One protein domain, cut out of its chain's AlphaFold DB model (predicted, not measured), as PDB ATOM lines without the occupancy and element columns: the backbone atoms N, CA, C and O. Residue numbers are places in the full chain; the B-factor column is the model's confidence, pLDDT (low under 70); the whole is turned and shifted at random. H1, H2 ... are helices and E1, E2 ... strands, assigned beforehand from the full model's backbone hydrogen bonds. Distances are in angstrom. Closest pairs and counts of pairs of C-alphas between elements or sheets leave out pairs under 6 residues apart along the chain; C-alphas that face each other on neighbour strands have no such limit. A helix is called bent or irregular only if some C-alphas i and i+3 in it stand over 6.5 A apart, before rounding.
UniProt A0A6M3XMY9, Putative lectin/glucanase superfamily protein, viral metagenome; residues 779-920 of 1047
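This is residues 779 to 920 of the 1047 residues of the protein "Putative lectin/glucanase superfamily protein" of viral metagenome (UniProt A0A6M3XMY9). What is the shape? Two four-strand sheets form a loose sandwich, only partly face to face, and a smaller three-strand sheet packs on edge strand E5 through E9 and E10. Two short helices, H1 and H2, lie between the first sheet and the second along the chain. What makes it up? The printed part has 142 residues, with the order E1 E2 E3 E4 H1 H2 E5 E6 E7 E8 E9 E10 E11; it is mostly strand, though under half of the residues are in named elements. Each sheet is antiparallel and ordered as along the chain; the whole is compact, with a radius of gyration of the C-alphas of 15.1 A and spans of 42 by 35 by 22 A.

Where is the first sheet? E1 is residues 787 to 789, from C-alpha 787 at (-44.244, 35.348, 29.534); E2 is 803 to 808, 15.3 A long, E3 811 to 815, 13.2 A, and E4 820 to 822. What follows? H1 is residues 827 to 830 and H2 840 to 845, irregular, with C-alphas 841 and 844 7.9 A apart. E5 is 847 to 851, 13.2 A, E6 856 to 861, 16.4 A, E7 872 to 877, 16.3 A, and E8 882 to 885, 10.3 A. Where does the last sheet lie? E9 is 895 to 900, 16.9 A, E10 906 to 911, 16.6 A, and E11 917 to 919, ending at C-alpha 919 (-26.030, 32.344, 27.410).

How are the sheets paired? Each is a meander, each strand the antiparallel neighbour of the one before. Within hydrogen-bond range are, for instance, N 787 and O 805 of E1 and E2, 3.0 A, N 858 and O 849 of E5 and E6, 2.9 A, and N 897 and O 909 of E9 and E10, 2.9 A. How do the sheets meet? E1 to E4 and E5 to E8 make a sandwich, two sheets face to face, with best planes 37 degrees apart; the closest C-alphas of E1 and E5 are those of Ala 787 and Trp 849, 5.2 A. The closest C-alphas of E5 and E9 are those of Trp 849 and Ala 896, 6.4 A. And the helices? H1 only grazes the first sheet and H2 the second. H1 is too short for an O i to N i+4 pair; H2 has 0 of 2 within range, and 1 of 3 O i to N i+3 pairs.

How large is it? The two C-alphas farthest apart, those of Thr 833 and Thr 902, are 49.7 A apart, and the printed part has no cut. Which link is long, and where is confidence low? The link from E1 to E2, 13 residues, is long, and residues 791 to 800 have pLDDT under 70; the mean of the printed part is 86.0.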
ATOM      1  N   GLY A 779     -56.468  28.617  33.982       95.62
ATOM      2  CA  GLY A 779     -55.625  29.470  34.812       95.62
ATOM      3  C   GLY A 779     -54.165  29.047  34.681       95.62
ATOM      4  O   GLY A 779     -53.815  28.317  33.750       95.62
ATOM      5  N   CYS A 780     -53.328  29.486  35.613       96.88
ATOM      6  CA  CYS A 780     -51.896  29.226  35.631       96.88
ATOM      7  C   CYS A 780     -51.463  28.643  36.989       96.88
ATOM      8  O   CYS A 780     -51.260  29.399  37.943       96.88
ATOM      9  N   PRO A 781     -51.324  27.311  37.126       95.56
ATOM     10  CA  PRO A 781     -50.736  26.697  38.318       95.56
ATOM     11  C   PRO A 781     -49.217  26.907  38.425       95.56
ATOM     12  O   PRO A 781     -48.666  26.745  39.509       95.56
ATOM     13  N   ALA A 782     -48.542  27.282  37.333       94.12
ATOM     14  CA  ALA A 782     -47.095  27.487  37.275       94.12
ATOM     15  C   ALA A 782     -46.756  28.935  36.880       94.12
ATOM     16  O   ALA A 782     -46.391  29.195  35.736       94.12
ATOM     17  N   PRO A 783     -46.879  29.910  37.790       92.00
ATOM     18  CA  PRO A 783     -46.819  31.329  37.431       92.00
ATOM     19  C   PRO A 783     -45.465  31.805  36.898       92.00
ATOM     20  O   PRO A 783     -45.427  32.773  36.152       92.00
ATOM     21  N   LEU A 784     -44.370  31.093  37.184       92.00
ATOM     22  CA  LEU A 784     -43.050  31.362  36.592       92.00
ATOM     23  C   LEU A 784     -42.933  30.893  35.125       92.00
ATOM     24  O   LEU A 784     -41.835  30.834  34.578       92.00
ATOM     25  N   THR A 785     -44.054  30.513  34.506       94.75
ATOM     26  CA  THR A 785     -44.186  30.274  33.059       94.75
ATOM     27  C   THR A 785     -44.861  31.429  32.325       94.75
ATOM     28  O   THR A 785     -44.952  31.394  31.104       94.75
ATOM     29  N   ILE A 786     -45.355  32.436  33.054       93.69
ATOM     30  CA  ILE A 786     -45.987  33.608  32.454       93.69
ATOM     31  C   ILE A 786     -44.923  34.393  31.688       93.69
ATOM     32  O   ILE A 786     -43.947  34.846  32.279       93.69
ATOM     33  N   ALA A 787     -45.128  34.565  30.386       92.25
ATOM     34  CA  ALA A 787     -44.244  35.348  29.534       92.25
ATOM     35  C   ALA A 787     -45.068  36.241  28.605       92.25
ATOM     36  O   ALA A 787     -45.919  35.754  27.855       92.25
ATOM     37  N   VAL A 788     -44.812  37.547  28.659       89.69
ATOM     38  CA  VAL A 788     -45.405  38.515  27.731       89.69
ATOM     39  C   VAL A 788     -44.633  38.452  26.417       89.69
ATOM     40  O   VAL A 788     -43.408  38.540  26.398       89.69
ATOM     41  N   ALA A 789     -45.355  38.278  25.319       86.69
ATOM     42  CA  ALA A 789     -44.820  38.260  23.973       86.69
ATOM     43  C   ALA A 789     -45.267  39.505  23.210       86.69
ATOM     44  O   ALA A 789     -46.456  39.844  23.190       86.69
ATOM     45  N   GLY A 790     -44.310  40.143  22.537       76.44
ATOM     46  CA  GLY A 790     -44.570  41.271  21.650       76.44
ATOM     47  C   GLY A 790     -45.433  40.893  20.439       76.44
ATOM     48  O   GLY A 790     -45.689  39.718  20.151       76.44
ATOM     49  N   ALA A 791     -45.886  41.892  19.689       69.75
ATOM     50  CA  ALA A 791     -46.610  41.694  18.447       69.75
ATOM     51  C   ALA A 791     -45.642  41.087  17.422       69.75
ATOM     52  O   ALA A 791     -44.708  41.744  16.968       69.75
ATOM     53  N   GLY A 792     -45.840  39.807  17.091       60.31
ATOM     54  CA  GLY A 792     -44.986  39.105  16.132       60.31
ATOM     55  C   GLY A 792     -45.087  39.692  14.719       60.31
ATOM     56  O   GLY A 792     -45.963  40.506  14.410       60.31
ATOM     57  N   LEU A 793     -44.205  39.243  13.828       48.53
ATOM     58  CA  LEU A 793     -44.222  39.614  12.411       48.53
ATOM     59  C   LEU A 793     -45.341  38.852  11.669       48.53
ATOM     60  O   LEU A 793     -45.400  37.624  11.714       48.53
ATOM     61  N   LYS A 794     -46.228  39.564  10.954       57.38
ATOM     62  CA  LYS A 794     -47.234  38.951  10.062       57.38
ATOM     63  C   LYS A 794     -46.619  38.558   8.729       57.38
ATOM     64  O   LYS A 794     -45.970  39.375   8.089       57.38
ATOM     65  N   LEU A 795     -46.961  37.362   8.254       44.16
ATOM     66  CA  LEU A 795     -46.811  36.984   6.845       44.16
ATOM     67  C   LEU A 795     -48.154  36.918   6.074       44.16
ATOM     68  O   LEU A 795     -48.097  36.922   4.853       44.16
ATOM     69  N   THR A 796     -49.333  36.964   6.734       45.78
ATOM     70  CA  THR A 796     -50.680  37.190   6.123       45.78
ATOM     71  C   THR A 796     -51.763  37.627   7.153       45.78
ATOM     72  O   THR A 796     -51.484  37.745   8.344       45.78
ATOM     73  N   GLU A 797     -52.992  37.905   6.681       46.72
ATOM     74  CA  GLU A 797     -54.082  38.809   7.144       46.72
ATOM     75  C   GLU A 797     -54.536  38.909   8.633       46.72
ATOM     76  O   GLU A 797     -55.264  39.849   8.945       46.72
ATOM     77  N   SER A 798     -54.087  38.122   9.616       51.16
ATOM     78  CA  SER A 798     -54.577  38.242  11.023       51.16
ATOM     79  C   SER A 798     -53.879  39.335  11.845       51.16
ATOM     80  O   SER A 798     -52.662  39.314  11.940       51.16
ATOM     81  N   ILE A 799     -54.581  40.324  12.422       56.19
ATOM     82  CA  ILE A 799     -53.966  41.432  13.209       56.19
ATOM     83  C   ILE A 799     -53.018  40.859  14.282       56.19
ATOM     84  O   ILE A 799     -53.452  40.056  15.103       56.19
ATOM     85  N   THR A 800     -51.735  41.238  14.267       64.56
ATOM     86  CA  THR A 800     -50.774  40.822  15.293       64.56
ATOM     87  C   THR A 800     -50.962  41.675  16.532       64.56
ATOM     88  O   THR A 800     -50.990  42.901  16.463       64.56
ATOM     89  N   ARG A 801     -51.137  40.996  17.664       75.00
ATOM     90  CA  ARG A 801     -51.309  41.585  18.990       75.00
ATOM     91  C   ARG A 801     -50.216  41.081  19.918       75.00
ATOM     92  O   ARG A 801     -49.666  39.994  19.700       75.00
ATOM     93  N   ASN A 802     -49.948  41.866  20.950       85.00
ATOM     94  CA  ASN A 802     -49.229  41.390  22.118       85.00
ATOM     95  C   ASN A 802     -50.088  40.329  22.820       85.00
ATOM     96  O   ASN A 802     -51.323  40.380  22.775       85.00
ATOM     97  N   GLY A 803     -49.447  39.363  23.464       89.75
ATOM     98  CA  GLY A 803     -50.163  38.341  24.217       89.75
ATOM     99  C   GLY A 803     -49.311  37.698  25.293       89.75
ATOM    100  O   GLY A 803     -48.118  37.957  25.387       89.75
ATOM    101  N   ILE A 804     -49.936  36.875  26.125       92.88
ATOM    102  CA  ILE A 804     -49.281  36.226  27.261       92.88
ATOM    103  C   ILE A 804     -49.308  34.720  27.050       92.88
ATOM    104  O   ILE A 804     -50.371  34.142  26.818       92.88
ATOM    105  N   PHE A 805     -48.148  34.087  27.179       94.75
ATOM    106  CA  PHE A 805     -48.013  32.642  27.288       94.75
ATOM    107  C   PHE A 805     -47.998  32.212  28.748       94.75
ATOM    108  O   PHE A 805     -47.438  32.912  29.587       94.75
ATOM    109  N   TRP A 806     -48.576  31.051  29.048       96.56
ATOM    110  CA  TRP A 806     -48.334  30.353  30.312       96.56
ATOM    111  C   TRP A 806     -48.695  28.871  30.222       96.56
ATOM    112  O   TRP A 806     -49.351  28.414  29.282       96.56
ATOM    113  N   LEU A 807     -48.293  28.106  31.235       96.81
ATOM    114  CA  LEU A 807     -48.655  26.705  31.401       96.81
ATOM    115  C   LEU A 807     -49.929  26.546  32.244       96.81
ATOM    116  O   LEU A 807     -49.946  26.898  33.423       96.81
ATOM    117  N   SER A 808     -50.983  25.970  31.659       95.75
ATOM    118  CA  SER A 808     -52.203  25.543  32.365       95.75
ATOM    119  C   SER A 808     -52.169  24.041  32.698       95.75
ATOM    120  O   SER A 808     -51.339  23.307  32.163       95.75
ATOM    121  N   TYR A 809     -53.112  23.539  33.510       92.38
ATOM    122  CA  TYR A 809     -53.234  22.094  33.791       92.38
ATOM    123  C   TYR A 809     -53.449  21.217  32.547       92.38
ATOM    124  O   TYR A 809     -53.136  20.032  32.580       92.38
ATOM    125  N   TYR A 810     -53.969  21.781  31.454       88.94
ATOM    126  CA  TYR A 810     -54.234  21.041  30.215       88.94
ATOM    127  C   TYR A 810     -53.183  21.318  29.129       88.94
ATOM    128  O   TYR A 810     -53.311  20.829  28.006       88.94
ATOM    129  N   GLY A 811     -52.144  22.095  29.438       94.38
ATOM    130  CA  GLY A 811     -51.051  22.423  28.525       94.38
ATOM    131  C   GLY A 811     -50.796  23.921  28.368       94.38
ATOM    132  O   GLY A 811     -51.480  24.739  28.998       94.38
ATOM    133  N   PRO A 812     -49.800  24.290  27.549       96.06
ATOM    134  CA  PRO A 812     -49.455  25.677  27.285       96.06
ATOM    135  C   PRO A 812     -50.577  26.388  26.526       96.06
ATOM    136  O   PRO A 812     -51.188  25.839  25.601       96.06
ATOM    137  N   VAL A 813     -50.858  27.617  26.936       95.19
ATOM    138  CA  VAL A 813     -51.892  28.468  26.349       95.19
ATOM    139  C   VAL A 813     -51.311  29.827  25.987       95.19
ATOM    140  O   VAL A 813     -50.278  30.235  26.517       95.19
ATOM    141  N   PHE A 814     -52.002  30.518  25.091       92.94
ATOM    142  CA  PHE A 814     -51.749  31.909  24.758       92.94
ATOM    143  C   PHE A 814     -53.027  32.726  24.927       92.94
ATOM    144  O   PHE A 814     -54.122  32.265  24.596       92.94
ATOM    145  N   PHE A 815     -52.866  33.948  25.416       91.19
ATOM    146  CA  PHE A 815     -53.925  34.933  25.561       91.19
ATOM    147  C   PHE A 815     -53.589  36.192  24.782       91.19
ATOM    148  O   PHE A 815     -52.578  36.830  25.053       91.19
ATOM    149  N   ASP A 816     -54.456  36.582  23.855       85.25
ATOM    150  CA  ASP A 816     -54.282  37.767  23.003       85.25
ATOM    151  C   ASP A 816     -54.928  39.042  23.589       85.25
ATOM    152  O   ASP A 816     -55.164  40.025  22.881       85.25
ATOM    153  N   GLY A 817     -55.299  39.004  24.872       81.88
ATOM    154  CA  GLY A 817     -56.080  40.046  25.536       81.88
ATOM    155  C   GLY A 817     -57.588  39.990  25.247       81.88
ATOM    156  O   GLY A 817     -58.323  40.857  25.699       81.88
ATOM    157  N   SER A 818     -58.086  38.992  24.513       81.31
ATOM    158  CA  SER A 818     -59.526  38.762  24.333       81.31
ATOM    159  C   SER A 818     -59.919  37.315  24.614       81.31
ATOM    160  O   SER A 818     -60.861  37.066  25.363       81.31
ATOM    161  N   SER A 819     -59.196  36.355  24.044       84.69
ATOM    162  CA  SER A 819     -59.498  34.927  24.119       84.69
ATOM    163  C   SER A 819     -58.259  34.120  24.479       84.69
ATOM    164  O   SER A 819     -57.141  34.446  24.086       84.69
ATOM    165  N   ILE A 820     -58.465  33.035  25.226       90.56
ATOM    166  CA  ILE A 820     -57.407  32.085  25.576       90.56
ATOM    167  C   ILE A 820     -57.502  30.894  24.630       90.56
ATOM    168  O   ILE A 820     -58.569  30.293  24.501       90.56
ATOM    169  N   TYR A 821     -56.387  30.513  24.018       88.44
ATOM    170  CA  TYR A 821     -56.309  29.312  23.196       88.44
ATOM    171  C   TYR A 821     -55.149  28.412  23.607       88.44
ATOM    172  O   TYR A 821     -54.059  28.862  23.954       88.44
ATOM    173  N   ARG A 822     -55.402  27.102  23.568       91.06
ATOM    174  CA  ARG A 822     -54.385  26.072  23.784       91.06
ATOM    175  C   ARG A 822     -53.493  25.986  22.557       91.06
ATOM    176  O   ARG A 822     -53.994  25.981  21.435       91.06
ATOM    177  N   ILE A 823     -52.192  25.870  22.779       92.12
ATOM    178  CA  ILE A 823     -51.230  25.702  21.694       92.12
ATOM    179  C   ILE A 823     -51.133  24.202  21.378       92.12
ATOM    180  O   ILE A 823     -50.745  23.430  22.258       92.12
ATOM    181  N   PRO A 824     -51.518  23.764  20.168       90.25
ATOM    182  CA  PRO A 824     -51.555  22.346  19.820       90.25
ATOM    183  C   PRO A 824     -50.152  21.764  19.583       90.25
ATOM    184  O   PRO A 824     -49.193  22.506  19.373       90.25
ATOM    185  N   GLY A 825     -50.045  20.433  19.569       88.69
ATOM    186  CA  GLY A 825     -48.847  19.681  19.161       88.69
ATOM    187  C   GLY A 825     -48.035  19.050  20.296       88.69
ATOM    188  O   GLY A 825     -47.078  18.329  20.025       88.69
ATOM    189  N   VAL A 826     -48.407  19.292  21.554       93.81
ATOM    190  CA  VAL A 826     -47.710  18.782  22.755       93.81
ATOM    191  C   VAL A 826     -48.651  18.042  23.708       93.81
ATOM    192  O   VAL A 826     -48.379  17.889  24.896       93.81
ATOM    193  N   GLU A 827     -49.793  17.570  23.207       92.75
ATOM    194  CA  GLU A 827     -50.881  17.007  24.011       92.75
ATOM    195  C   GLU A 827     -50.483  15.744  24.776       92.75
ATOM    196  O   GLU A 827     -51.070  15.469  25.826       92.75
ATOM    197  N   ASN A 828     -49.488  14.995  24.289       92.00
ATOM    198  CA  ASN A 828     -48.987  13.794  24.958       92.00
ATOM    199  C   ASN A 828     -48.516  14.095  26.389       92.00
ATOM    200  O   ASN A 828     -48.851  13.341  27.299       92.00
ATOM    201  N   TYR A 829     -47.864  15.241  26.615       95.12
ATOM    202  CA  TYR A 829     -47.405  15.660  27.944       95.12
ATOM    203  C   TYR A 829     -48.541  16.085  28.885       95.12
ATOM    204  O   TYR A 829     -48.344  16.215  30.088       95.12
ATOM    205  N   PHE A 830     -49.755  16.282  28.369       93.81
ATOM    206  CA  PHE A 830     -50.909  16.772  29.132       93.81
ATOM    207  C   PHE A 830     -52.097  15.808  29.087       93.81
ATOM    208  O   PHE A 830     -53.225  16.182  29.403       93.81
ATOM    209  N   THR A 831     -51.843  14.558  28.699       93.19
ATOM    210  CA  THR A 831     -52.835  13.486  28.674       93.19
ATOM    211  C   THR A 831     -52.511  12.467  29.774       93.19
ATOM    212  O   THR A 831     -51.507  11.772  29.647       93.19
ATOM    213  N   PRO A 832     -53.350  12.308  30.823       91.75
ATOM    214  CA  PRO A 832     -53.039  11.472  31.995       91.75
ATOM    215  C   PRO A 832     -52.723   9.996  31.715       91.75
ATOM    216  O   PRO A 832     -52.168   9.313  32.568       91.75
ATOM    217  N   THR A 833     -53.108   9.478  30.546       93.12
ATOM    218  CA  THR A 833     -52.860   8.086  30.141       93.12
ATOM    219  C   THR A 833     -51.495   7.868  29.484       93.12
ATOM    220  O   THR A 833     -51.159   6.729  29.161       93.12
ATOM    221  N   LYS A 834     -50.716   8.931  29.249       93.19
ATOM    222  CA  LYS A 834     -49.391   8.869  28.624       93.19
ATOM    223  C   LYS A 834     -48.293   8.764  29.679       93.19
ATOM    224  O   LYS A 834     -48.394   9.361  30.747       93.19
ATOM    225  N   SER A 835     -47.231   8.021  29.372       93.62
ATOM    226  CA  SER A 835     -46.042   7.896  30.233       93.62
ATOM    227  C   SER A 835     -45.321   9.228  30.448       93.62
ATOM    228  O   SER A 835     -44.718   9.446  31.491       93.62
ATOM    229  N   GLU A 836     -45.425  10.113  29.465       94.38
ATOM    230  CA  GLU A 836     -44.847  11.449  29.388       94.38
ATOM    231  C   GLU A 836     -45.746  12.501  30.053       94.38
ATOM    232  O   GLU A 836     -45.490  13.696  29.947       94.38
ATOM    233  N   TYR A 837     -46.838  12.092  30.706       95.50
ATOM    234  CA  TYR A 837     -47.724  13.030  31.377       95.50
ATOM    235  C   TYR A 837     -46.956  13.847  32.421       95.50
ATOM    236  O   TYR A 837     -46.195  13.301  33.224       95.50
ATOM    237  N   ILE A 838     -47.167  15.162  32.410       95.75
ATOM    238  CA  ILE A 838     -46.558  16.096  33.349       95.75
ATOM    239  C   ILE A 838     -46.826  15.652  34.789       95.75
ATOM    240  O   ILE A 838     -47.950  15.303  35.161       95.75
ATOM    241  N   ASN A 839     -45.797  15.711  35.633       95.25
ATOM    242  CA  ASN A 839     -45.972  15.491  37.058       95.25
ATOM    243  C   ASN A 839     -46.685  16.705  37.669       95.25
ATOM    244  O   ASN A 839     -46.061  17.689  38.067       95.25
ATOM    245  N   THR A 840     -48.015  16.639  37.755       92.06
ATOM    246  CA  THR A 840     -48.850  17.752  38.235       92.06
ATOM    247  C   THR A 840     -48.563  18.152  39.681       92.06
ATOM    248  O   THR A 840     -48.811  19.299  40.038       92.06
ATOM    249  N   SER A 841     -47.993  17.259  40.500       92.44
ATOM    250  CA  SER A 841     -47.569  17.590  41.870       92.44
ATOM    251  C   SER A 841     -46.358  18.532  41.916       92.44
ATOM    252  O   SER A 841     -46.171  19.245  42.898       92.44
ATOM    253  N   LEU A 842     -45.574  18.579  40.833       94.06
ATOM    254  CA  LEU A 842     -44.375  19.404  40.683       94.06
ATOM    255  C   LEU A 842     -44.530  20.485  39.605       94.06
ATOM    256  O   LEU A 842     -43.549  21.116  39.222       94.06
ATOM    257  N   ILE A 843     -45.751  20.740  39.120       93.81
ATOM    258  CA  ILE A 843     -46.005  21.693  38.026       93.81
ATOM    259  C   ILE A 843     -45.464  23.104  38.318       93.81
ATOM    260  O   ILE A 843     -45.058  23.810  37.402       93.81
ATOM    261  N   THR A 844     -45.375  23.504  39.590       91.94
ATOM    262  CA  THR A 844     -44.812  24.794  40.034       91.94
ATOM    263  C   THR A 844     -43.300  24.934  39.789       91.94
ATOM    264  O   THR A 844     -42.765  26.045  39.849       91.94
ATOM    265  N   LEU A 845     -42.594  23.837  39.485       91.94
ATOM    266  CA  LEU A 845     -41.194  23.857  39.046       91.94
ATOM    267  C   LEU A 845     -41.033  24.290  37.585       91.94
ATOM    268  O   LEU A 845     -39.928  24.666  37.193       91.94
ATOM    269  N   ALA A 846     -42.113  24.293  36.797       94.50
ATOM    270  CA  ALA A 846     -42.048  24.703  35.404       94.50
ATOM    271  C   ALA A 846     -41.596  26.165  35.258       94.50
ATOM    272  O   ALA A 846     -41.887  27.015  36.112       94.50
ATOM    273  N   ARG A 847     -40.867  26.455  34.179       93.62
ATOM    274  CA  ARG A 847     -40.355  27.789  33.845       93.62
ATOM    275  C   ARG A 847     -40.656  28.113  32.405       93.62
ATOM    276  O   ARG A 847     -40.628  27.221  31.563       93.62
ATOM    277  N   GLY A 848     -40.944  29.375  32.139       93.56
ATOM    278  CA  GLY A 848     -41.188  29.848  30.791       93.56
ATOM    279  C   GLY A 848     -40.691  31.267  30.612       93.56
ATOM    280  O   GLY A 848     -40.698  32.058  31.551       93.56
ATOM    281  N   TRP A 849     -40.218  31.554  29.410       92.06
ATOM    282  CA  TRP A 849     -39.728  32.866  29.015       92.06
ATOM    283  C   TRP A 849     -39.913  33.037  27.516       92.06
ATOM    284  O   TRP A 849     -40.022  32.064  26.765       92.06
ATOM    285  N   TYR A 850     -39.961  34.288  27.084       90.38
ATOM    286  CA  TYR A 850     -40.100  34.630  25.683       90.38
ATOM    287  C   TYR A 850     -38.786  35.211  25.165       90.38
ATOM    288  O   TYR A 850     -38.243  36.161  25.729       90.38
ATOM    289  N   ASP A 851     -38.269  34.604  24.106       87.75
ATOM    290  CA  ASP A 851     -37.129  35.094  23.350       87.75
ATOM    291  C   ASP A 851     -37.653  35.951  22.195       87.75
ATOM    292  O   ASP A 851     -38.234  35.454  21.223       87.75
ATOM    293  N   GLN A 852     -37.466  37.263  22.323       81.25
ATOM    294  CA  GLN A 852     -37.936  38.232  21.342       81.25
ATOM    295  C   GLN A 852     -37.097  38.228  20.059       81.25
ATOM    296  O   GLN A 852     -37.616  38.583  19.000       81.25
ATOM    297  N   LYS A 853     -35.827  37.808  20.123       80.56
ATOM    298  CA  LYS A 853     -34.937  37.773  18.959       80.56
ATOM    299  C   LYS A 853     -35.378  36.696  17.970       80.56
ATOM    300  O   LYS A 853     -35.379  36.945  16.765       80.56
ATOM    301  N   TYR A 854     -35.774  35.526  18.473       81.62
ATOM    302  CA  TYR A 854     -36.191  34.393  17.638       81.62
ATOM    303  C   TYR A 854     -37.715  34.190  17.551       81.62
ATOM    304  O   TYR A 854     -38.172  33.359  16.764       81.62
ATOM    305  N   ASP A 855     -38.500  34.992  18.283       85.00
ATOM    306  CA  ASP A 855     -39.966  34.897  18.378       85.00
ATOM    307  C   ASP A 855     -40.419  33.537  18.950       85.00
ATOM    308  O   ASP A 855     -41.272  32.828  18.396       85.00
ATOM    309  N   GLU A 856     -39.801  33.158  20.074       89.31
ATOM    310  CA  GLU A 856     -39.891  31.823  20.671       89.31
ATOM    311  C   GLU A 856     -40.341  31.851  22.132       89.31
ATOM    312  O   GLU A 856     -39.730  32.489  22.985       89.31
ATOM    313  N   TYR A 857     -41.382  31.085  22.454       92.69
ATOM    314  CA  TYR A 857     -41.743  30.797  23.840       92.69
ATOM    315  C   TYR A 857     -41.059  29.509  24.297       92.69
ATOM    316  O   TYR A 857     -41.352  28.426  23.792       92.69
ATOM    317  N   ASN A 858     -40.154  29.629  25.261       94.38
ATOM    318  CA  ASN A 858     -39.450  28.513  25.872       94.38
ATOM    319  C   ASN A 858     -40.218  28.045  27.110       94.38
ATOM    320  O   ASN A 858     -40.710  28.867  27.880       94.38
ATOM    321  N   LEU A 859     -40.313  26.732  27.308       95.81
ATOM    322  CA  LEU A 859     -41.043  26.117  28.409       95.81
ATOM    323  C   LEU A 859     -40.320  24.859  28.901       95.81
ATOM    324  O   LEU A 859     -40.210  23.877  28.168       95.81
ATOM    325  N   THR A 860     -39.908  24.854  30.166       95.31
ATOM    326  CA  THR A 860     -39.331  23.684  30.841       95.31
ATOM    327  C   THR A 860     -40.277  23.162  31.917       95.31
ATOM    328  O   THR A 860     -40.871  23.961  32.640       95.31
ATOM    329  N   PHE A 861     -40.422  21.844  32.068       95.38
ATOM    330  CA  PHE A 861     -41.332  21.251  33.063       95.38
ATOM    331  C   PHE A 861     -40.954  19.804  33.444       95.38
ATOM    332  O   PHE A 861     -40.188  19.163  32.719       95.38
ATOM    333  N   PRO A 862     -41.465  19.273  34.578       95.38
ATOM    334  CA  PRO A 862     -41.218  17.893  34.999       95.38
ATOM    335  C   PRO A 862     -42.204  16.920  34.331       95.38
ATOM    336  O   PRO A 862     -43.400  16.933  34.616       95.38
ATOM    337  N   SER A 863     -41.705  16.050  33.463       95.69
ATOM    338  CA  SER A 863     -42.465  15.071  32.682       95.69
ATOM    339  C   SER A 863     -42.241  13.639  33.173       95.69
ATOM    340  O   SER A 863     -41.100  13.208  33.356       95.69
ATOM    341  N   GLY A 864     -43.331  12.888  33.344       95.75
ATOM    342  CA  GLY A 864     -43.337  11.509  33.825       95.75
ATOM    343  C   GLY A 864     -43.557  11.385  35.335       95.75
ATOM    344  O   GLY A 864     -43.198  12.259  36.124       95.75
ATOM    345  N   SER A 865     -44.144  10.265  35.765       90.44
ATOM    346  CA  SER A 865     -44.558  10.042  37.162       90.44
ATOM    347  C   SER A 865     -43.405   9.973  38.170       90.44
ATOM    348  O   SER A 865     -43.626  10.168  39.363       90.44
ATOM    349  N   THR A 866     -42.183   9.708  37.707       92.56
ATOM    350  CA  THR A 866     -40.965   9.629  38.527       92.56
ATOM    351  C   THR A 866     -40.121  10.904  38.487       92.56
ATOM    352  O   THR A 866     -39.076  10.951  39.136       92.56
ATOM    353  N   ALA A 867     -40.539  11.935  37.742       92.75
ATOM    354  CA  ALA A 867     -39.794  13.184  37.650       92.75
ATOM    355  C   ALA A 867     -39.725  13.891  39.008       92.75
ATOM    356  O   ALA A 867     -40.739  14.026  39.695       92.75
ATOM    357  N   THR A 868     -38.534  14.379  39.358       92.38
ATOM    358  CA  THR A 868     -38.254  15.169  40.571       92.38
ATOM    359  C   THR A 868     -37.822  16.608  40.263       92.38
ATOM    360  O   THR A 868     -37.791  17.444  41.166       92.38
ATOM    361  N   ALA A 869     -37.519  16.908  38.997       91.56
ATOM    362  CA  ALA A 869     -37.086  18.206  38.483       91.56
ATOM    363  C   ALA A 869     -37.524  18.372  37.015       91.56
ATOM    364  O   ALA A 869     -38.059  17.433  36.417       91.56
ATOM    365  N   ASN A 870     -37.305  19.558  36.439       92.50
ATOM    366  CA  ASN A 870     -37.543  19.790  35.012       92.50
ATOM    367  C   ASN A 870     -36.627  18.882  34.180       92.50
ATOM    368  O   ASN A 870     -35.422  18.853  34.407       92.50
ATOM    369  N   ASN A 871     -37.208  18.146  33.235       93.06
ATOM    370  CA  ASN A 871     -36.502  17.179  32.384       93.06
ATOM    371  C   ASN A 871     -36.977  17.205  30.920       93.06
ATOM    372  O   ASN A 871     -36.601  16.336  30.142       93.06
ATOM    373  N   VAL A 872     -37.833  18.165  30.568       95.00
ATOM    374  CA  VAL A 872     -38.305  18.427  29.208       95.00
ATOM    375  C   VAL A 872     -38.227  19.929  28.974       95.00
ATOM    376  O   VAL A 872     -38.633  20.703  29.846       95.00
ATOM    377  N   TRP A 873     -37.733  20.336  27.803       94.38
ATOM    378  CA  TRP A 873     -37.698  21.728  27.358       94.38
ATOM    379  C   TRP A 873     -38.254  21.833  25.942       94.38
ATOM    380  O   TRP A 873     -37.647  21.403  24.964       94.38
ATOM    381  N   LEU A 874     -39.438  22.431  25.851       95.19
ATOM    382  CA  LEU A 874     -40.139  22.680  24.602       95.19
ATOM    383  C   LEU A 874     -40.059  24.157  24.232       95.19
ATOM    384  O   LEU A 874     -40.113  25.034  25.092       95.19
ATOM    385  N   VAL A 875     -39.972  24.426  22.939       94.31
ATOM    386  CA  VAL A 875     -39.871  25.768  22.376       94.31
ATOM    387  C   VAL A 875     -40.925  25.933  21.303       94.31
ATOM    388  O   VAL A 875     -40.931  25.202  20.316       94.31
ATOM    389  N   PHE A 876     -41.836  26.878  21.499       93.25
ATOM    390  CA  PHE A 876     -42.840  27.229  20.510       93.25
ATOM    391  C   PHE A 876     -42.368  28.424  19.698       93.25
ATOM    392  O   PHE A 876     -42.334  29.547  20.201       93.25
ATOM    393  N   ASN A 877     -42.053  28.192  18.428       88.75
ATOM    394  CA  ASN A 877     -41.721  29.264  17.503       88.75
ATOM    395  C   ASN A 877     -43.007  29.829  16.888       88.75
ATOM    396  O   ASN A 877     -43.747  29.113  16.203       88.75
ATOM    397  N   ARG A 878     -43.283  31.119  17.109       82.56
ATOM    398  CA  ARG A 878     -44.522  31.760  16.635       82.56
ATOM    399  C   ARG A 878     -44.534  31.991  15.132       82.56
ATOM    400  O   ARG A 878     -45.604  31.898  14.529       82.56
ATOM    401  N   LYS A 879     -43.370  32.222  14.521       78.44
ATOM    402  CA  LYS A 879     -43.233  32.408  13.071       78.44
ATOM    403  C   LYS A 879     -43.624  31.148  12.304       78.44
ATOM    404  O   LYS A 879     -44.325  31.233  11.298       78.44
ATOM    405  N   PHE A 880     -43.192  29.981  12.780       81.69
ATOM    406  CA  PHE A 880     -43.494  28.697  12.138       81.69
ATOM    407  C   PHE A 880     -44.716  27.980  12.721       81.69
ATOM    408  O   PHE A 880     -45.162  26.994  12.133       81.69
ATOM    409  N   GLN A 881     -45.247  28.462  13.849       84.06
ATOM    410  CA  GLN A 881     -46.333  27.847  14.620       84.06
ATOM    411  C   GLN A 881     -46.066  26.373  14.949       84.06
ATOM    412  O   GLN A 881     -46.932  25.510  14.790       84.06
ATOM    413  N   LYS A 882     -44.837  26.071  15.377       86.25
ATOM    414  CA  LYS A 882     -44.370  24.706  15.636       86.25
ATOM    415  C   LYS A 882     -43.584  24.620  16.933       86.25
ATOM    416  O   LYS A 882     -42.936  25.581  17.342       86.25
ATOM    417  N   TRP A 883     -43.657  23.439  17.538       90.75
ATOM    418  CA  TRP A 883     -42.860  23.069  18.696       90.75
ATOM    419  C   TRP A 883     -41.554  22.407  18.273       90.75
ATOM    420  O   TRP A 883     -41.532  21.598  17.345       90.75
ATOM    421  N   TYR A 884     -40.502  22.729  19.009       87.31
ATOM    422  CA  TYR A 884     -39.188  22.109  18.952       87.31
ATOM    423  C   TYR A 884     -38.797  21.685  20.363       87.31
ATOM    424  O   TYR A 884     -39.237  22.291  21.339       87.31
ATOM    425  N   GLU A 885     -37.978  20.651  20.477       89.38
ATOM    426  CA  GLU A 885     -37.414  20.225  21.753       89.38
ATOM    427  C   GLU A 885     -35.952  20.666  21.816       89.38
ATOM    428  O   GLU A 885     -35.200  20.464  20.860       89.38
ATOM    429  N   LYS A 886     -35.558  21.279  22.933       87.38
ATOM    430  CA  LYS A 886     -34.154  21.529  23.267       87.38
ATOM    431  C   LYS A 886     -33.759  20.525  24.344       87.38
ATOM    432  O   LYS A 886     -34.462  20.368  25.335       87.38
ATOM    433  N   SER A 887     -32.640  19.836  24.153       84.75
ATOM    434  CA  SER A 887     -32.117  18.885  25.135       84.75
ATOM    435  C   SER A 887     -30.731  19.355  25.574       84.75
ATOM    436  O   SER A 887     -29.810  19.333  24.758       84.75
ATOM    437  N   PRO A 888     -30.575  19.862  26.808       81.00
ATOM    438  CA  PRO A 888     -29.276  20.275  27.317       81.00
ATOM    439  C   PRO A 888     -28.432  19.057  27.721       81.00
ATOM    440  O   PRO A 888     -28.968  18.006  28.067       81.00
ATOM    441  N   TYR A 889     -27.107  19.221  27.746       71.38
ATOM    442  CA  TYR A 889     -26.162  18.144  28.066       71.38
ATOM    443  C   TYR A 889     -26.375  17.514  29.459       71.38
ATOM    444  O   TYR A 889     -26.187  16.309  29.620       71.38
ATOM    445  N   ALA A 890     -26.754  18.305  30.474       72.38
ATOM    446  CA  ALA A 890     -26.889  17.797  31.846       72.38
ATOM    447  C   ALA A 890     -27.971  18.483  32.695       72.38
ATOM    448  O   ALA A 890     -28.700  17.795  33.410       72.38
ATOM    449  N   THR A 891     -28.100  19.810  32.620       82.31
ATOM    450  CA  THR A 891     -28.953  20.574  33.546       82.31
ATOM    451  C   THR A 891     -30.051  21.306  32.782       82.31
ATOM    452  O   THR A 891     -29.819  21.838  31.706       82.31
ATOM    453  N   TYR A 892     -31.276  21.343  33.300       89.12
ATOM    454  CA  TYR A 892     -32.344  22.137  32.688       89.12
ATOM    455  C   TYR A 892     -32.379  23.540  33.306       89.12
ATOM    456  O   TYR A 892     -32.212  23.663  34.521       89.12
ATOM    457  N   PRO A 893     -32.646  24.599  32.519       88.50
ATOM    458  CA  PRO A 893     -32.843  25.935  33.062       88.50
ATOM    459  C   PRO A 893     -33.936  25.972  34.134       88.50
ATOM    460  O   PRO A 893     -35.005  25.370  33.998       88.50
ATOM    461  N   THR A 894     -33.679  26.722  35.202       86.56
ATOM    462  CA  THR A 894     -34.623  26.957  36.307       86.56
ATOM    463  C   THR A 894     -35.019  28.427  36.458       86.56
ATOM    464  O   THR A 894     -35.860  28.760  37.300       86.56
ATOM    465  N   SER A 895     -34.483  29.290  35.601       83.81
ATOM    466  CA  SER A 895     -34.824  30.701  35.428       83.81
ATOM    467  C   SER A 895     -34.267  31.188  34.088       83.81
ATOM    468  O   SER A 895     -33.349  30.575  33.544       83.81
ATOM    469  N   ALA A 896     -34.827  32.267  33.546       86.00
ATOM    470  CA  ALA A 896     -34.304  32.934  32.360       86.00
ATOM    471  C   ALA A 896     -34.737  34.398  32.325       86.00
ATOM    472  O   ALA A 896     -35.779  34.746  32.883       86.00
ATOM    473  N   TRP A 897     -33.929  35.243  31.696       83.75
ATOM    474  CA  TRP A 897     -34.155  36.681  31.611       83.75
ATOM    475  C   TRP A 897     -33.496  37.276  30.358       83.75
ATOM    476  O   TRP A 897     -32.529  36.712  29.830       83.75
ATOM    477  N   PRO A 898     -34.024  38.400  29.850       82.50
ATOM    478  CA  PRO A 898     -33.368  39.163  28.803       82.50
ATOM    479  C   PRO A 898     -32.167  39.939  29.355       82.50
ATOM    480  O   PRO A 898     -32.201  40.445  30.474       82.50
ATOM    481  N   VAL A 899     -31.125  40.077  28.542       79.00
ATOM    482  CA  VAL A 899     -30.033  41.031  28.753       79.00
ATOM    483  C   VAL A 899     -29.857  41.853  27.486       79.00
ATOM    484  O   VAL A 899     -29.852  41.292  26.393       79.00
ATOM    485  N   TYR A 900     -29.709  43.166  27.629       80.19
ATOM    486  CA  TYR A 900     -29.547  44.093  26.513       80.19
ATOM    487  C   TYR A 900     -28.098  44.573  26.429       80.19
ATOM    488  O   TYR A 900     -27.487  44.870  27.455       80.19
ATOM    489  N   ASP A 901     -27.542  44.637  25.219       76.44
ATOM    490  CA  ASP A 901     -26.265  45.319  24.997       76.44
ATOM    491  C   ASP A 901     -26.441  46.843  24.875       76.44
ATOM    492  O   ASP A 901     -27.554  47.371  24.898       76.44
ATOM    493  N   THR A 902     -25.332  47.574  24.724       80.69
ATOM    494  CA  THR A 902     -25.320  49.042  24.589       80.69
ATOM    495  C   THR A 902     -26.112  49.554  23.378       80.69
ATOM    496  O   THR A 902     -26.496  50.719  23.349       80.69
ATOM    497  N   ASN A 903     -26.380  48.700  22.384       83.31
ATOM    498  CA  ASN A 903     -27.189  49.039  21.213       83.31
ATOM    499  C   ASN A 903     -28.670  48.653  21.391       83.31
ATOM    500  O   ASN A 903     -29.454  48.797  20.454       83.31
ATOM    501  N   GLY A 904     -29.055  48.135  22.563       78.06
ATOM    502  CA  GLY A 904     -30.407  47.668  22.853       78.06
ATOM    503  C   GLY A 904     -30.744  46.308  22.237       78.06
ATOM    504  O   GLY A 904     -31.919  45.943  22.190       78.06
ATOM    505  N   ILE A 905     -29.758  45.536  21.756       78.75
ATOM    506  CA  ILE A 905     -30.018  44.180  21.254       78.75
ATOM    507  C   ILE A 905     -30.220  43.248  22.444       78.75
ATOM    508  O   ILE A 905     -29.361  43.138  23.318       78.75
ATOM    509  N   GLN A 906     -31.352  42.547  22.443       81.44
ATOM    510  CA  GLN A 906     -31.707  41.571  23.466       81.44
ATOM    511  C   GLN A 906     -31.047  40.210  23.210       81.44
ATOM    512  O   GLN A 906     -31.100  39.663  22.106       81.44
ATOM    513  N   TYR A 907     -30.510  39.621  24.273       81.06
ATOM    514  CA  TYR A 907     -30.037  38.244  24.352       81.06
ATOM    515  C   TYR A 907     -30.760  37.529  25.489       81.06
ATOM    516  O   TYR A 907     -31.072  38.140  26.511       81.06
ATOM    517  N   SER A 908     -31.010  36.231  25.345       85.00
ATOM    518  CA  SER A 908     -31.583  35.430  26.425       85.00
ATOM    519  C   SER A 908     -30.491  34.742  27.235       85.00
ATOM    520  O   SER A 908     -29.612  34.073  26.692       85.00
ATOM    521  N   TYR A 909     -30.575  34.895  28.552       84.81
ATOM    522  CA  TYR A 909     -29.751  34.184  29.518       84.81
ATOM    523  C   TYR A 909     -30.637  33.298  30.391       84.81
ATOM    524  O   TYR A 909     -31.815  33.591  30.593       84.81
ATOM    525  N   ALA A 910     -30.073  32.207  30.894       85.19
ATOM    526  CA  ALA A 910     -30.734  31.266  31.784       85.19
ATOM    527  C   ALA A 910     -29.899  30.993  33.030       85.19
ATOM    528  O   ALA A 910     -28.678  31.016  32.964       85.19
ATOM    529  N   GLY A 911     -30.555  30.685  34.146       82.31
ATOM    530  CA  GLY A 911     -29.916  30.191  35.362       82.31
ATOM    531  C   GLY A 911     -30.238  28.719  35.604       82.31
ATOM    532  O   GLY A 911     -31.372  28.276  35.393       82.31
ATOM    533  N   THR A 912     -29.263  27.955  36.076       80.00
ATOM    534  CA  THR A 912     -29.423  26.561  36.510       80.00
ATOM    535  C   THR A 912     -29.414  26.450  38.033       80.00
ATOM    536  O   THR A 912     -29.031  27.374  38.751       80.00
ATOM    537  N   ASP A 913     -29.918  25.335  38.559       76.88
ATOM    538  CA  ASP A 913     -30.023  25.121  40.005       76.88
ATOM    539  C   ASP A 913     -28.679  24.827  40.686       76.88
ATOM    540  O   ASP A 913     -28.571  24.999  41.896       76.88
ATOM    541  N   ASP A 914     -27.654  24.467  39.920       75.31
ATOM    542  CA  ASP A 914     -26.253  24.366  40.343       75.31
ATOM    543  C   ASP A 914     -25.516  25.724  40.379       75.31
ATOM    544  O   ASP A 914     -24.340  25.769  40.731       75.31
ATOM    545  N   GLY A 915     -26.214  26.832  40.096       70.81
ATOM    546  CA  GLY A 915     -25.714  28.196  40.297       70.81
ATOM    547  C   GLY A 915     -25.013  28.822  39.091       70.81
ATOM    548  O   GLY A 915     -24.469  29.916  39.222       70.81
ATOM    549  N   TYR A 916     -25.041  28.175  37.925       74.56
ATOM    550  CA  TYR A 916     -24.462  28.730  36.701       74.56
ATOM    551  C   TYR A 916     -25.473  29.567  35.911       74.56
ATOM    552  O   TYR A 916     -26.677  29.305  35.898       74.56
ATOM    553  N   MET A 917     -24.957  30.587  35.223       77.38
ATOM    554  CA  MET A 917     -25.691  31.348  34.219       77.38
ATOM    555  C   MET A 917     -25.211  30.939  32.826       77.38
ATOM    556  O   MET A 917     -24.018  30.796  32.570       77.38
ATOM    557  N   LEU A 918     -26.155  30.776  31.913       77.75
ATOM    558  CA  LEU A 918     -25.954  30.246  30.579       77.75
ATOM    559  C   LEU A 918     -26.422  31.285  29.573       77.75
ATOM    560  O   LEU A 918     -27.552  31.770  29.659       77.75
ATOM    561  N   ARG A 919     -25.580  31.606  28.591       79.19
ATOM    562  CA  ARG A 919     -26.030  32.344  27.410       79.19
ATOM    563  C   ARG A 919     -26.783  31.368  26.510       79.19
ATOM    564  O   ARG A 919     -26.212  30.366  26.084       79.19
ATOM    565  N   LEU A 920     -28.056  31.640  26.249       81.44
ATOM    566  CA  LEU A 920     -28.854  30.815  25.347       81.44
ATOM    567  C   LEU A 920     -28.530  31.154  23.887       81.44
ATOM    568  O   LEU A 920     -28.095  32.268  23.588       81.44
TER     569      LEU A 920